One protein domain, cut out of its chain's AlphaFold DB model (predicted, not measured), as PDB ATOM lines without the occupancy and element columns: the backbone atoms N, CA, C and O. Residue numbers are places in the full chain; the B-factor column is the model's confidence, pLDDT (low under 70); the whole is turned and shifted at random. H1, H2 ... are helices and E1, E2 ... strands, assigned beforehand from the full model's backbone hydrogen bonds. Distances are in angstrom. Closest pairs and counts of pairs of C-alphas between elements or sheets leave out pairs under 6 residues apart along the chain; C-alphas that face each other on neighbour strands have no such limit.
ATOM      1  N   PRO A  39     203.965 254.449 197.514       59.69
ATOM      2  CA  PRO A  39     204.502 254.213 196.177       59.69
ATOM      3  C   PRO A  39     203.542 254.601 195.047       59.69
ATOM      4  O   PRO A  39     203.996 255.101 194.019       59.69
ATOM      5  N   ASP A  40     202.232 254.445 195.255       62.91
ATOM      6  CA  ASP A  40     201.195 254.793 194.277       62.91
ATOM      7  C   ASP A  40     200.990 256.316 194.131       62.91
ATOM      8  O   ASP A  40     200.312 256.783 193.214       62.91
ATOM      9  N   MET A  41     201.582 257.107 195.027       64.00
ATOM     10  CA  MET A  41     201.549 258.571 195.020       64.00
ATOM     11  C   MET A  41     202.845 259.208 194.514       64.00
ATOM     12  O   MET A  41     202.895 260.429 194.333       64.00
ATOM     13  N   LEU A  42     203.880 258.406 194.255       71.50
ATOM     14  CA  LEU A  42     205.095 258.879 193.600       71.50
ATOM     15  C   LEU A  42     204.790 259.332 192.172       71.50
ATOM     16  O   LEU A  42     203.926 258.789 191.489       71.50
ATOM     17  N   ASP A  43     205.520 260.349 191.724       74.88
ATOM     18  CA  ASP A  43     205.385 260.951 190.396       74.88
ATOM     19  C   ASP A  43     203.993 261.557 190.107       74.88
ATOM     20  O   ASP A  43     203.710 261.928 188.964       74.88
ATOM     21  N   ASN A  44     203.134 261.714 191.126       74.50
ATOM     22  CA  ASN A  44     201.845 262.385 190.996       74.50
ATOM     23  C   ASN A  44     202.023 263.920 191.069       74.50
ATOM     24  O   ASN A  44     202.339 264.460 192.137       74.50
ATOM     25  N   PRO A  45     201.789 264.650 189.961       71.62
ATOM     26  CA  PRO A  45     202.042 266.086 189.896       71.62
ATOM     27  C   PRO A  45     201.055 266.914 190.727       71.62
ATOM     28  O   PRO A  45     201.432 267.985 191.197       71.62
ATOM     29  N   GLU A  46     199.817 266.446 190.919       72.88
ATOM     30  CA  GLU A  46     198.799 267.153 191.708       72.88
ATOM     31  C   GLU A  46     199.154 267.123 193.194       72.88
ATOM     32  O   GLU A  46     199.140 268.156 193.861       72.88
ATOM     33  N   ILE A  47     199.558 265.948 193.687       72.44
ATOM     34  CA  ILE A  47     200.011 265.766 195.071       72.44
ATOM     35  C   ILE A  47     201.239 266.632 195.323       72.44
ATOM     36  O   ILE A  47     201.266 267.434 196.255       72.44
ATOM     37  N   ALA A  48     202.238 266.520 194.455       71.38
ATOM     38  CA  ALA A  48     203.453 267.297 194.576       71.38
ATOM     39  C   ALA A  48     203.253 268.810 194.503       71.38
ATOM     40  O   ALA A  48     203.918 269.549 195.230       71.38
ATOM     41  N   SER A  49     202.328 269.277 193.657       71.19
ATOM     42  CA  SER A  49     201.998 270.699 193.567       71.19
ATOM     43  C   SER A  49     201.555 271.264 194.919       71.19
ATOM     44  O   SER A  49     201.945 272.379 195.252       71.19
ATOM     45  N   GLY A  50     200.814 270.491 195.721       70.94
ATOM     46  CA  GLY A  50     200.398 270.903 197.065       70.94
ATOM     47  C   GLY A  50     201.557 271.044 198.061       70.94
ATOM     48  O   GLY A  50     201.493 271.873 198.965       70.94
ATOM     49  N   PHE A  51     202.645 270.290 197.884       73.44
ATOM     50  CA  PHE A  51     203.835 270.396 198.741       73.44
ATOM     51  C   PHE A  51     204.768 271.544 198.336       73.44
ATOM     52  O   PHE A  51     205.504 272.064 199.174       73.44
ATOM     53  N   PHE A  52     204.725 271.983 197.077       75.69
ATOM     54  CA  PHE A  52     205.532 273.116 196.617       75.69
ATOM     55  C   PHE A  52     205.093 274.455 197.212       75.69
ATOM     56  O   PHE A  52     205.957 275.273 197.529       75.69
ATOM     57  N   GLU A  53     203.795 274.654 197.453       73.69
ATOM     58  CA  GLU A  53     203.301 275.840 198.169       73.69
ATOM     59  C   GLU A  53     203.901 275.926 199.582       73.69
ATOM     60  O   GLU A  53     204.379 276.985 199.992       73.69
ATOM     61  N   GLY A  54     203.973 274.789 200.290       65.56
ATOM     62  CA  GLY A  54     204.629 274.684 201.600       65.56
ATOM     63  C   GLY A  54     206.124 275.009 201.556       65.56
ATOM     64  O   GLY A  54     206.640 275.658 202.460       65.56
ATOM     65  N   ALA A  55     206.798 274.667 200.453       64.56
ATOM     66  CA  ALA A  55     208.198 275.009 200.207       64.56
ATOM     67  C   ALA A  55     208.417 276.460 199.710       64.56
ATOM     68  O   ALA A  55     209.513 276.821 199.255       64.56
ATOM     69  N   GLY A  56     207.378 277.303 199.746       71.06
ATOM     70  CA  GLY A  56     207.435 278.692 199.289       71.06
ATOM     71  C   GLY A  56     207.625 278.832 197.775       71.06
ATOM     72  O   GLY A  56     208.182 279.832 197.311       71.06
ATOM     73  N   ILE A  57     207.220 277.825 197.000       76.75
ATOM     74  CA  ILE A  57     207.286 277.811 195.536       76.75
ATOM     75  C   ILE A  57     205.872 278.073 195.015       76.75
ATOM     76  O   ILE A  57     205.052 277.167 194.896       76.75
ATOM     77  N   ASN A  58     205.586 279.341 194.721       69.31
ATOM     78  CA  ASN A  58     204.256 279.793 194.316       69.31
ATOM     79  C   ASN A  58     204.226 280.170 192.836       69.31
ATOM     80  O   ASN A  58     204.973 281.048 192.417       69.31
ATOM     81  N   GLY A  59     203.300 279.591 192.071       58.84
ATOM     82  CA  GLY A  59     202.981 280.015 190.706       58.84
ATOM     83  C   GLY A  59     202.926 278.857 189.711       58.84
ATOM     84  O   GLY A  59     203.799 277.995 189.678       58.84
ATOM     85  N   GLY A  60     201.903 278.862 188.854       57.62
ATOM     86  CA  GLY A  60     201.579 277.767 187.924       57.62
ATOM     87  C   GLY A  60     202.576 277.523 186.782       57.62
ATOM     88  O   GLY A  60     202.245 276.809 185.845       57.62
ATOM     89  N   GLY A  61     203.772 278.115 186.832       58.09
ATOM     90  CA  GLY A  61     204.799 278.004 185.795       58.09
ATOM     91  C   GLY A  61     206.182 277.633 186.323       58.09
ATOM     92  O   GLY A  61     207.173 278.113 185.788       58.09
ATOM     93  N   MET A  62     206.266 276.874 187.418       67.12
ATOM     94  CA  MET A  62     207.541 276.464 188.043       67.12
ATOM     95  C   MET A  62     207.647 274.949 188.233       67.12
ATOM     96  O   MET A  62     208.732 274.420 188.479       67.12
ATOM     97  N   ASN A  63     206.527 274.237 188.108       66.50
ATOM     98  CA  ASN A  63     206.496 272.803 188.309       66.50
ATOM     99  C   ASN A  63     206.950 272.079 187.037       66.50
ATOM    100  O   ASN A  63     206.290 272.130 186.002       66.50
ATOM    101  N   CYS A  64     208.096 271.417 187.123       69.44
ATOM    102  CA  CYS A  64     208.710 270.712 186.012       69.44
ATOM    103  C   CYS A  64     208.890 269.244 186.399       69.44
ATOM    104  O   CYS A  64     210.007 268.777 186.610       69.44
ATOM    105  N   TYR A  65     207.782 268.509 186.491       67.62
ATOM    106  CA  TYR A  65     207.841 267.058 186.640       67.62
ATOM    107  C   TYR A  65     208.325 266.410 185.336       67.62
ATOM    108  O   TYR A  65     207.640 266.485 184.309       67.62
ATOM    109  N   PRO A  66     209.486 265.734 185.329       55.72
ATOM    110  CA  PRO A  66     210.000 265.148 184.107       55.72
ATOM    111  C   PRO A  66     209.291 263.838 183.781       55.72
ATOM    112  O   PRO A  66     209.558 262.792 184.371       55.72
ATOM    113  N   GLY A  67     208.478 263.866 182.729       46.78
ATOM    114  CA  GLY A  67     207.828 262.673 182.186       46.78
ATOM    115  C   GLY A  67     206.316 262.635 182.357       46.78
ATOM    116  O   GLY A  67     205.728 261.617 182.014       46.78
ATOM    117  N   VAL A  68     205.690 263.722 182.812       53.59
ATOM    118  CA  VAL A  68     204.235 263.868 182.725       53.59
ATOM    119  C   VAL A  68     203.900 264.417 181.332       53.59
ATOM    120  O   VAL A  68     204.356 265.514 180.985       53.59
ATOM    121  N   PRO A  69     203.162 263.673 180.489       43.41
ATOM    122  CA  PRO A  69     202.713 264.177 179.196       43.41
ATOM    123  C   PRO A  69     201.884 265.453 179.405       43.41
ATOM    124  O   PRO A  69     200.860 265.412 180.078       43.41
ATOM    125  N   GLY A  70     202.341 266.586 178.857       47.69
ATOM    126  CA  GLY A  70     201.678 267.893 179.000       47.69
ATOM    127  C   GLY A  70     202.424 268.938 179.840       47.69
ATOM    128  O   GLY A  70     201.937 270.060 179.956       47.69
ATOM    129  N   GLY A  71     203.600 268.624 180.395       58.50
ATOM    130  CA  GLY A  71     204.423 269.624 181.085       58.50
ATOM    131  C   GLY A  71     204.941 270.721 180.142       58.50
ATOM    132  O   GLY A  71     205.458 270.426 179.063       58.50
ATOM    133  N   ALA A  72     204.831 271.985 180.554       69.12
ATOM    134  CA  ALA A  72     205.473 273.108 179.878       69.12
ATOM    135  C   ALA A  72     206.912 273.294 180.395       69.12
ATOM    136  O   ALA A  72     207.204 273.069 181.569       69.12
ATOM    137  N   CYS A  73     207.835 273.692 179.513       78.94
ATOM    138  CA  CYS A  73     209.187 274.053 179.929       78.94
ATOM    139  C   CYS A  73     209.176 275.446 180.553       78.94
ATOM    140  O   CYS A  73     208.733 276.409 179.924       78.94
ATOM    141  N   HIS A  74     209.743 275.559 181.748       83.94
ATOM    142  CA  HIS A  74     209.822 276.819 182.470       83.94
ATOM    143  C   HIS A  74     211.272 277.203 182.789       83.94
ATOM    144  O   HIS A  74     212.134 276.320 182.886       83.94
ATOM    145  N   PRO A  75     211.572 278.508 182.959       85.94
ATOM    146  CA  PRO A  75     212.899 278.959 183.383       85.94
ATOM    147  C   PRO A  75     213.304 278.410 184.758       85.94
ATOM    148  O   PRO A  75     214.486 278.156 184.996       85.94
ATOM    149  N   VAL A  76     212.312 278.191 185.627       86.81
ATOM    150  CA  VAL A  76     212.449 277.609 186.964       86.81
ATOM    151  C   VAL A  76     211.809 276.223 186.989       86.81
ATOM    152  O   VAL A  76     210.694 276.051 186.499       86.81
ATOM    153  N   CYS A  77     212.512 275.250 187.562       85.81
ATOM    154  CA  CYS A  77     212.094 273.860 187.695       85.81
ATOM    155  C   CYS A  77     212.156 273.437 189.164       85.81
ATOM    156  O   CYS A  77     213.241 273.354 189.731       85.81
ATOM    157  N   ALA A  78     211.003 273.164 189.773       86.38
ATOM    158  CA  ALA A  78     210.917 272.590 191.109       86.38
ATOM    159  C   ALA A  78     210.790 271.060 191.047       86.38
ATOM    160  O   ALA A  78     209.987 270.534 190.276       86.38
ATOM    161  N   ILE A  79     211.575 270.348 191.859       85.75
ATOM    162  CA  ILE A  79     211.569 268.881 191.958       85.75
ATOM    163  C   ILE A  79     211.499 268.501 193.433       85.75
ATOM    164  O   ILE A  79     212.399 268.850 194.190       85.75
ATOM    165  N   HIS A  80     210.479 267.740 193.830       84.62
ATOM    166  CA  HIS A  80     210.389 267.195 195.181       84.62
ATOM    167  C   HIS A  80     210.963 265.774 195.222       84.62
ATOM    168  O   HIS A  80     210.310 264.834 194.776       84.62
ATOM    169  N   VAL A  81     212.178 265.601 195.751       83.00
ATOM    170  CA  VAL A  81     212.945 264.343 195.628       83.00
ATOM    171  C   VAL A  81     212.296 263.162 196.340       83.00
ATOM    172  O   VAL A  81     212.433 262.029 195.894       83.00
ATOM    173  N   ASP A  82     211.555 263.430 197.414       79.31
ATOM    174  CA  ASP A  82     210.843 262.389 198.159       79.31
ATOM    175  C   ASP A  82     209.555 261.926 197.466       79.31
ATOM    176  O   ASP A  82     209.052 260.857 197.780       79.31
ATOM    177  N   LEU A  83     209.025 262.702 196.512       79.00
ATOM    178  CA  LEU A  83     207.778 262.400 195.793       79.00
ATOM    179  C   LEU A  83     208.042 261.856 194.385       79.00
ATOM    180  O   LEU A  83     207.152 261.863 193.536       79.00
ATOM    181  N   THR A  84     209.271 261.422 194.112       78.94
ATOM    182  CA  THR A  84     209.668 260.907 192.800       78.94
ATOM    183  C   THR A  84     210.222 259.501 192.913       78.94
ATOM    184  O   THR A  84     211.034 259.228 193.796       78.94
ATOM    185  N   SER A  85     209.843 258.619 191.990       80.00
ATOM    186  CA  SER A  85     210.349 257.235 191.980       80.00
ATOM    187  C   SER A  85     211.760 257.114 191.392       80.00
ATOM    188  O   SER A  85     212.497 256.167 191.675       80.00
ATOM    189  N   ALA A  86     212.159 258.076 190.558       81.38
ATOM    190  CA  ALA A  86     213.456 258.100 189.900       81.38
ATOM    191  C   ALA A  86     214.503 258.888 190.704       81.38
ATOM    192  O   ALA A  86     214.194 259.818 191.439       81.38
ATOM    193  N   SER A  87     215.786 258.564 190.511       85.69
ATOM    194  CA  SER A  87     216.864 259.360 191.112       85.69
ATOM    195  C   SER A  87     216.892 260.795 190.572       85.69
ATOM    196  O   SER A  87     216.654 261.022 189.380       85.69
ATOM    197  N   LEU A  88     217.295 261.748 191.419       86.38
ATOM    198  CA  LEU A  88     217.424 263.168 191.072       86.38
ATOM    199  C   LEU A  88     218.234 263.397 189.783       86.38
ATOM    200  O   LEU A  88     217.817 264.139 188.894       86.38
ATOM    201  N   GLY A  89     219.365 262.702 189.627       86.69
ATOM    202  CA  GLY A  89     220.165 262.788 188.405       86.69
ATOM    203  C   GLY A  89     219.416 262.299 187.155       86.69
ATOM    204  O   GLY A  89     219.502 262.917 186.096       86.69
ATOM    205  N   ALA A  90     218.638 261.217 187.249       85.12
ATOM    206  CA  ALA A  90     217.882 260.697 186.105       85.12
ATOM    207  C   ALA A  90     216.754 261.653 185.680       85.12
ATOM    208  O   ALA A  90     216.548 261.879 184.483       85.12
ATOM    209  N   ILE A  91     216.079 262.239 186.668       84.19
ATOM    210  CA  ILE A  91     215.041 263.268 186.536       84.19
ATOM    211  C   ILE A  91     215.601 264.489 185.806       84.19
ATOM    212  O   ILE A  91     215.107 264.843 184.732       84.19
ATOM    213  N   ILE A  92     216.694 265.065 186.311       85.69
ATOM    214  CA  ILE A  92     217.321 266.252 185.716       85.69
ATOM    215  C   ILE A  92     217.847 265.946 184.311       85.69
ATOM    216  O   ILE A  92     217.608 266.719 183.385       85.69
ATOM    217  N   ARG A  93     218.495 264.791 184.092       85.81
ATOM    218  CA  ARG A  93     218.962 264.391 182.751       85.81
ATOM    219  C   ARG A  93     217.815 264.331 181.752       85.81
ATOM    220  O   ARG A  93     217.952 264.781 180.616       85.81
ATOM    221  N   ARG A  94     216.686 263.733 182.149       83.19
ATOM    222  CA  ARG A  94     215.495 263.644 181.299       83.19
ATOM    223  C   ARG A  94     214.928 265.036 181.019       83.19
ATOM    224  O   ARG A  94     214.633 265.311 179.856       83.19
ATOM    225  N   HIS A  95     214.827 265.884 182.043       83.50
ATOM    226  CA  HIS A  95     214.344 267.260 181.925       83.50
ATOM    227  C   HIS A  95     215.184 268.061 180.937       83.50
ATOM    228  O   HIS A  95     214.662 268.622 179.977       83.50
ATOM    229  N   LEU A  96     216.504 268.037 181.100       82.38
ATOM    230  CA  LEU A  96     217.409 268.851 180.298       82.38
ATOM    231  C   LEU A  96     217.491 268.418 178.829       82.38
ATOM    232  O   LEU A  96     217.726 269.266 177.972       82.38
ATOM    233  N   ARG A  97     217.198 267.150 178.499       83.38
ATOM    234  CA  ARG A  97     217.018 266.731 177.092       83.38
ATOM    235  C   ARG A  97     215.861 267.450 176.393       83.38
ATOM    236  O   ARG A  97     215.900 267.574 175.177       83.38
ATOM    237  N   SER A  98     214.850 267.884 177.145       81.75
ATOM    238  CA  SER A  98     213.628 268.484 176.592       81.75
ATOM    239  C   SER A  98     213.598 270.000 176.792       81.75
ATOM    240  O   SER A  98     213.241 270.739 175.884       81.75
ATOM    241  N   CYS A  99     214.018 270.466 177.969       82.69
ATOM    242  CA  CYS A  99     213.895 271.853 178.412       82.69
ATOM    243  C   CYS A  99     215.244 272.535 178.688       82.69
ATOM    244  O   CYS A  99     215.257 273.655 179.196       82.69
ATOM    245  N   GLY A 100     216.383 271.913 178.356       82.75
ATOM    246  CA  GLY A 100     217.716 272.465 178.648       82.75
ATOM    247  C   GLY A 100     217.993 273.826 178.003       82.75
ATOM    248  O   GLY A 100     218.775 274.608 178.530       82.75
ATOM    249  N   GLY A 101     217.300 274.168 176.914       81.75
ATOM    250  CA  GLY A 101     217.378 275.499 176.302       81.75
ATOM    251  C   GLY A 101     216.649 276.603 177.078       81.75
ATOM    252  O   GLY A 101     216.955 277.771 176.859       81.75
ATOM    253  N   ILE A 102     215.735 276.253 177.990       86.38
ATOM    254  CA  ILE A 102     214.837 277.193 178.686       86.38
ATOM    255  C   ILE A 102     215.105 277.213 180.191       86.38
ATOM    256  O   ILE A 102     215.252 278.280 180.777       86.38
ATOM    257  N   THR A 103     215.152 276.045 180.830       86.06
ATOM    258  CA  THR A 103     215.337 275.949 182.280       86.06
ATOM    259  C   THR A 103     216.750 276.367 182.655       86.06
ATOM    260  O   THR A 103     217.713 275.929 182.029       86.06
ATOM    261  N   ARG A 104     216.867 277.221 183.672       85.94
ATOM    262  CA  ARG A 104     218.135 277.761 184.185       85.94
ATOM    263  C   ARG A 104     218.241 277.670 185.705       85.94
ATOM    264  O   ARG A 104     219.338 277.650 186.246       85.94
ATOM    265  N   HIS A 105     217.116 277.555 186.402       88.00
ATOM    266  CA  HIS A 105     217.089 277.476 187.855       88.00
ATOM    267  C   HIS A 105     216.352 276.216 188.306       88.00
ATOM    268  O   HIS A 105     215.208 275.991 187.913       88.00
ATOM    269  N   PHE A 106     217.013 275.391 189.112       88.50
ATOM    270  CA  PHE A 106     216.430 274.202 189.721       88.50
ATOM    271  C   PHE A 106     216.243 274.424 191.217       88.50
ATOM    272  O   PHE A 106     217.211 274.715 191.914       88.50
ATOM    273  N   ILE A 107     215.024 274.221 191.706       89.75
ATOM    274  CA  ILE A 107     214.697 274.208 193.131       89.75
ATOM    275  C   ILE A 107     214.447 272.755 193.530       89.75
ATOM    276  O   ILE A 107     213.454 272.140 193.140       89.75
ATOM    277  N   ILE A 108     215.378 272.180 194.279       89.56
ATOM    278  CA  ILE A 108     215.327 270.802 194.748       89.56
ATOM    279  C   ILE A 108     214.761 270.804 196.162       89.56
ATOM    280  O   ILE A 108     215.375 271.328 197.090       89.56
ATOM    281  N   VAL A 109     213.579 270.222 196.317       85.69
ATOM    282  CA  VAL A 109     212.839 270.178 197.574       85.69
ATOM    283  C   VAL A 109     212.908 268.781 198.166       85.69
ATOM    284  O   VAL A 109     212.761 267.794 197.445       85.69
ATOM    285  N   GLY A 110     213.104 268.692 199.475       81.38
ATOM    286  CA  GLY A 110     212.952 267.452 200.227       81.38
ATOM    287  C   GLY A 110     212.185 267.683 201.521       81.38
ATOM    288  O   GLY A 110     212.149 268.788 202.053       81.38
ATOM    289  N   PHE A 111     211.602 266.632 202.082       75.69
ATOM    290  CA  PHE A 111     210.992 266.676 203.408       75.69
ATOM    291  C   PHE A 111     212.014 266.963 204.510       75.69
ATOM    292  O   PHE A 111     211.647 267.456 205.573       75.69
ATOM    293  N   SER A 112     213.300 266.680 204.275       74.31
ATOM    294  CA  SER A 112     214.365 266.933 205.242       74.31
ATOM    295  C   SER A 112     215.714 267.191 204.573       74.31
ATOM    296  O   SER A 112     215.940 266.849 203.413       74.31
ATOM    297  N   ILE A 113     216.666 267.722 205.343       73.88
ATOM    298  CA  ILE A 113     218.068 267.838 204.909       73.88
ATOM    299  C   ILE A 113     218.638 266.458 204.552       73.88
ATOM    300  O   ILE A 113     219.364 266.324 203.572       73.88
ATOM    301  N   ASN A 114     218.273 265.415 205.302       75.06
ATOM    302  CA  ASN A 114     218.752 264.057 205.052       75.06
ATOM    303  C   ASN A 114     218.292 263.520 203.692       75.06
ATOM    304  O   ASN A 114     219.108 262.924 202.986       75.06
ATOM    305  N   SER A 115     217.031 263.742 203.302       75.19
ATOM    306  CA  SER A 115     216.551 263.300 201.987       75.19
ATOM    307  C   SER A 115     217.247 264.045 200.854       75.19
ATOM    308  O   SER A 115     217.708 263.421 199.895       75.19
ATOM    309  N   LEU A 116     217.457 265.355 201.012       79.31
ATOM    310  CA  LEU A 116     218.239 266.146 200.064       79.31
ATOM    311  C   LEU A 116     219.684 265.645 199.947       79.31
ATOM    312  O   LEU A 116     220.159 265.414 198.839       79.31
ATOM    313  N   MET A 117     220.374 265.411 201.069       79.62
ATOM    314  CA  MET A 117     221.744 264.885 201.075       79.62
ATOM    315  C   MET A 117     221.841 263.514 200.399       79.62
ATOM    316  O   MET A 117     222.821 263.228 199.711       79.62
ATOM    317  N   GLN A 118     220.854 262.639 200.592       82.44
ATOM    318  CA  GLN A 118     220.819 261.346 199.906       82.44
ATOM    319  C   GLN A 118     220.623 261.519 198.397       82.44
ATOM    320  O   GLN A 118     221.316 260.866 197.615       82.44
ATOM    321  N   ALA A 119     219.739 262.430 197.981       82.75
ATOM    322  CA  ALA A 119     219.483 262.713 196.574       82.75
ATOM    323  C   ALA A 119     220.703 263.327 195.858       82.75
ATOM    324  O   ALA A 119     221.026 262.924 194.736       82.75
ATOM    325  N   THR A 120     221.415 264.258 196.504       85.31
ATOM    326  CA  THR A 120     222.580 264.952 195.920       85.31
ATOM    327  C   THR A 120     223.847 264.102 195.886       85.31
ATOM    328  O   THR A 120     224.700 264.312 195.031       85.31
ATOM    329  N   ARG A 121     223.962 263.069 196.730       82.81
ATOM    330  CA  ARG A 121     225.079 262.102 196.685       82.81
ATOM    331  C   ARG A 121     225.091 261.221 195.434       82.81
ATOM    332  O   ARG A 121     226.037 260.462 195.232       82.81
ATOM    333  N   SER A 122     224.062 261.289 194.592       82.50
ATOM    334  CA  SER A 122     224.034 260.561 193.329       82.50
ATOM    335  C   SER A 122     225.181 261.004 192.412       82.50
ATOM    336  O   SER A 122     225.235 262.154 191.983       82.50
ATOM    337  N   ASN A 123     226.043 260.062 192.012       80.75
ATOM    338  CA  ASN A 123     227.086 260.308 191.004       80.75
ATOM    339  C   ASN A 123     226.516 260.919 189.718       80.75
ATOM    340  O   ASN A 123     227.164 261.742 189.077       80.75
ATOM    341  N   LEU A 124     225.293 260.531 189.344       80.88
ATOM    342  CA  LEU A 124     224.629 261.065 188.163       80.88
ATOM    343  C   LEU A 124     224.240 262.536 188.350       80.88
ATOM    344  O   LEU A 124     224.373 263.306 187.407       80.88
ATOM    345  N   PHE A 125     223.789 262.931 189.543       84.88
ATOM    346  CA  PHE A 125     223.514 264.336 189.848       84.88
ATOM    347  C   PHE A 125     224.792 265.173 189.768       84.88
ATOM    348  O   PHE A 125     224.810 266.165 189.044       84.88
ATOM    349  N   ASN A 126     225.869 264.726 190.419       85.38
ATOM    350  CA  ASN A 126     227.153 265.429 190.402       85.38
ATOM    351  C   ASN A 126     227.697 265.587 188.978       85.38
ATOM    352  O   ASN A 126     228.017 266.698 188.570       85.38
ATOM    353  N   ALA A 127     227.694 264.509 188.186       81.94
ATOM    354  CA  ALA A 127     228.156 264.552 186.801       81.94
ATOM    355  C   ALA A 127     227.329 265.513 185.930       81.94
ATOM    356  O   ALA A 127     227.873 266.207 185.074       81.94
ATOM    357  N   ILE A 128     226.009 265.566 186.134       82.38
ATOM    358  CA  ILE A 128     225.144 266.511 185.420       82.38
ATOM    359  C   ILE A 128     225.451 267.935 185.866       82.38
ATOM    360  O   ILE A 128     225.641 268.793 185.010       82.38
ATOM    361  N   ARG A 129     225.526 268.188 187.176       80.94
ATOM    362  CA  ARG A 129     225.832 269.515 187.708       80.94
ATOM    363  C   ARG A 129     227.142 270.043 187.123       80.94
ATOM    364  O   ARG A 129     227.137 271.107 186.519       80.94
ATOM    365  N   GLU A 130     228.207 269.249 187.198       82.62
ATOM    366  CA  GLU A 130     229.522 269.591 186.645       82.62
ATOM    367  C   GLU A 130     229.468 269.845 185.133       82.62
ATOM    368  O   GLU A 130     230.004 270.838 184.648       82.62
ATOM    369  N   MET A 131     228.786 268.984 184.369       81.00
ATOM    370  CA  MET A 131     228.665 269.148 182.917       81.00
ATOM    371  C   MET A 131     227.933 270.443 182.540       81.00
ATOM    372  O   MET A 131     228.325 271.120 181.585       81.00
ATOM    373  N   TYR A 132     226.865 270.796 183.257       76.00
ATOM    374  CA  TYR A 132     226.094 272.007 182.970       76.00
ATOM    375  C   TYR A 132     226.810 273.272 183.433       76.00
ATOM    376  O   TYR A 132     226.859 274.232 182.670       76.00
ATOM    377  N   GLU A 133     227.440 273.255 184.606       74.62
ATOM    378  CA  GLU A 133     228.312 274.348 185.051       74.62
ATOM    379  C   GLU A 133     229.472 274.574 184.072       74.62
ATOM    380  O   GLU A 133     229.813 275.715 183.774       74.62
ATOM    381  N   PHE A 134     230.045 273.504 183.512       74.56
ATOM    382  CA  PHE A 134     231.131 273.605 182.537       74.56
ATOM    383  C   PHE A 134     230.674 274.162 181.182       74.56
ATOM    384  O   PHE A 134     231.375 274.964 180.568       74.56
ATOM    385  N   THR A 135     229.514 273.726 180.686       73.69
ATOM    386  CA  THR A 135     229.026 274.106 179.346       73.69
ATOM    387  C   THR A 135     228.272 275.434 179.323       73.69
ATOM    388  O   THR A 135     228.228 276.077 178.278       73.69
ATOM    389  N   HIS A 136     227.696 275.847 180.453       73.69
ATOM    390  CA  HIS A 136     226.887 277.058 180.596       73.69
ATOM    391  C   HIS A 136     227.244 277.772 181.914       73.69
ATOM    392  O   HIS A 136     226.420 277.856 182.836       73.69
ATOM    393  N   PRO A 137     228.497 278.247 182.045       75.50
ATOM    394  CA  PRO A 137     229.015 278.776 183.299       75.50
ATOM    395  C   PRO A 137     228.219 279.996 183.757       75.50
ATOM    396  O   PRO A 137     228.074 280.976 183.030       75.50
ATOM    397  N   GLY A 138     227.708 279.932 184.987       73.81
ATOM    398  CA  GLY A 138     226.916 281.003 185.597       73.81
ATOM    399  C   GLY A 138     225.466 281.097 185.113       73.81
ATOM    400  O   GLY A 138     224.723 281.928 185.628       73.81
ATOM    401  N   GLU A 139     225.036 280.252 184.171       79.25
ATOM    402  CA  GLU A 139     223.648 280.247 183.697       79.25
ATOM    403  C   GLU A 139     222.751 279.282 184.477       79.25
ATOM    404  O   GLU A 139     221.551 279.527 184.590       79.25
ATOM    405  N   PHE A 140     223.311 278.188 185.001       80.81
ATOM    406  CA  PHE A 140     222.561 277.195 185.769       80.81
ATOM    407  C   PHE A 140     222.754 277.375 187.268       80.81
ATOM    408  O   PHE A 140     223.876 277.487 187.757       80.81
ATOM    409  N   THR A 141     221.646 277.361 188.005       86.88
ATOM    410  CA  THR A 141     221.642 277.476 189.466       86.88
ATOM    411  C   THR A 141     220.832 276.353 190.095       86.88
ATOM    412  O   THR A 141     219.785 275.958 189.577       86.88
ATOM    413  N   PHE A 142     221.330 275.850 191.221       87.88
ATOM    414  CA  PHE A 142     220.664 274.848 192.045       87.88
ATOM    415  C   PHE A 142     220.405 275.441 193.423       87.88
ATOM    416  O   PHE A 142     221.324 275.900 194.099       87.88
ATOM    417  N   GLU A 143     219.148 275.421 193.822       90.00
ATOM    418  CA  GLU A 143     218.681 275.807 195.138       90.00
ATOM    419  C   GLU A 143     218.120 274.575 195.839       90.00
ATOM    420  O   GLU A 143     217.408 273.783 195.225       90.00
ATOM    421  N   PHE A 144     218.429 274.409 197.122       88.12
ATOM    422  CA  PHE A 144     217.917 273.306 197.925       88.12
ATOM    423  C   PHE A 144     217.002 273.861 199.004       88.12
ATOM    424  O   PHE A 144     217.389 274.783 199.720       88.12
ATOM    425  N   ARG A 145     215.801 273.300 199.129       83.25
ATOM    426  CA  ARG A 145     214.833 273.680 200.159       83.25
ATOM    427  C   ARG A 145     214.316 272.464 200.894       83.25
ATOM    428  O   ARG A 145     214.116 271.408 200.298       83.25
ATOM    429  N   ILE A 146     214.052 272.629 202.179       78.19
ATOM    430  CA  ILE A 146     213.232 271.666 202.914       78.19
ATOM    431  C   ILE A 146     211.744 272.038 202.812       78.19
ATOM    432  O   ILE A 146     211.398 273.113 202.322       78.19
ATOM    433  N   ALA A 147     210.854 271.140 203.236       69.25
ATOM    434  CA  ALA A 147     209.411 271.250 202.998       69.25
ATOM    435  C   ALA A 147     208.715 272.477 203.616       69.25
ATOM    436  O   ALA A 147     207.602 272.787 203.208       69.25
ATOM    437  N   ASP A 148     209.345 273.177 204.563       68.62
ATOM    438  CA  ASP A 148     208.846 274.449 205.113       68.62
ATOM    439  C   ASP A 148     209.316 275.691 204.325       68.62
ATOM    440  O   ASP A 148     209.029 276.826 204.705       68.62
ATOM    441  N   GLY A 149     210.063 275.478 203.238       66.94
ATOM    442  CA  GLY A 149     210.595 276.518 202.363       66.94
ATOM    443  C   GLY A 149     211.958 277.062 202.776       66.94
ATOM    444  O   GLY A 149     212.519 277.885 202.049       66.94
ATOM    445  N   THR A 150     212.535 276.589 203.882       74.50
ATOM    446  CA  THR A 150     213.879 276.990 204.303       74.50
ATOM    447  C   THR A 150     214.910 276.554 203.268       74.50
ATOM    448  O   THR A 150     215.071 275.362 202.990       74.50
ATOM    449  N   GLN A 151     215.638 277.527 202.717       82.62
ATOM    450  CA  GLN A 151     216.770 277.269 201.839       82.62
ATOM    451  C   GLN A 151     217.958 276.733 202.645       82.62
ATOM    452  O   GLN A 151     218.321 277.281 203.687       82.62
ATOM    453  N   VAL A 152     218.590 275.680 202.135       78.75
ATOM    454  CA  VAL A 152     219.759 275.033 202.741       78.75
ATOM    455  C   VAL A 152     220.921 274.967 201.750       78.75
ATOM    456  O   VAL A 152     220.728 274.981 200.535       78.75
ATOM    457  N   TYR A 153     222.142 274.892 202.279       83.44
ATOM    458  CA  TYR A 153     223.371 274.773 201.493       83.44
ATOM    459  C   TYR A 153     223.942 273.364 201.662       83.44
ATOM    460  O   TYR A 153     224.132 272.919 202.796       83.44
TER     461      TYR A 153
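Overview. This is residues 39 to 153 of the 154 residues of an uncharacterized protein of Euryarchaeota archaeon (UniProt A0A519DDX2). A small parallel sheet, E1, E2, E3, forms the middle of three layers: H1 crosses one face, and H2 and H3 cover the other. H4 packs on H2, farther from the sheet, and a long stretch without a named element, residues 55 to 75, joins H1 to E1. The printed part has 115 residues, with four named helices and three named strands in the order H1, E1, H2, E2, H3, H4, E3; its class is mixed, helices and strands. It is compact, with a radius of gyration of the C-alphas of 12.9 A, and rounded, spanning 34 by 31 by 24 A.

Along the chain. In the sheet, E1 is residues 76 to 80, E2 residues 105 to 110, 16.5 A long, and E3 residues 141 to 146, 16.9 A long; E3 ends at C-alpha 146 (213.232, 271.666, 202.914). H1, residues 45 to 54, begins at C-alpha 45 (202.042, 266.086, 189.896) and measures 14.8 A. H2 is residues 88 to 99, 15.8 A, and H3 residues 113 to 120, 10.5 A. H4, residues 123 to 135, is the longest helix at 18.2 A and begins at C-alpha 123 (227.086, 260.308, 191.004).

Arrangement. E2 is the inner strand. E1 and E2 are parallel at 16 degrees, with N 77 and O 105 within hydrogen-bond range at 2.8 A. E2 and E3 are parallel at 21 degrees, with N 108 and O 143 at 2.8 A. E1, H2, E2 and E2, H3, H4, E3 are strand-helix-strand units, parallel neighbour strands joined through helices, each with a right-handed crossover. H1 is on the sheet at a height of 8.9 A, across the strands at 81 degrees to E1 on the local plane; its closest C-alphas to E1 are those of Ala 48 and His 80, 7.0 A apart. H3 is on the opposite face at a height of 8.6 A, slantwise to the strands at 35 degrees to E2 on the local plane; the C-alphas of Gly 110 and Leu 116, the closest of E2 and H3, are 5.4 A apart. H2 is on the sheet too, with 9 pairs of C-alphas within 10 A. H2, with residues 88 to 93 alone, touches residues 123 to 128 of H4; their closest C-alphas, of Gly 89 and Phe 125, are 4.0 A apart. They run the same way at a steep tilt of 37 degrees, only just past shallow. H1 and H4 are apart. In H3 and H4 every O i to N i+4 pair is within hydrogen-bond range; in H1 it is 3 of 6 and in H2 7 of 8.

Size, cuts and confidence. The C-alphas of Asp 40 and Pro 137, the two farthest apart, are 38.3 A apart. The printed part has no cut. The link from H1 to E1 is long, with 21 residues. Residues 151 to 152 pair antiparallel with residues 144 to 145 of E3. The mean pLDDT of the printed part is 76.9; residues 39 to 41, 54 to 55, 58 to 72 and 147 to 149 are under 70.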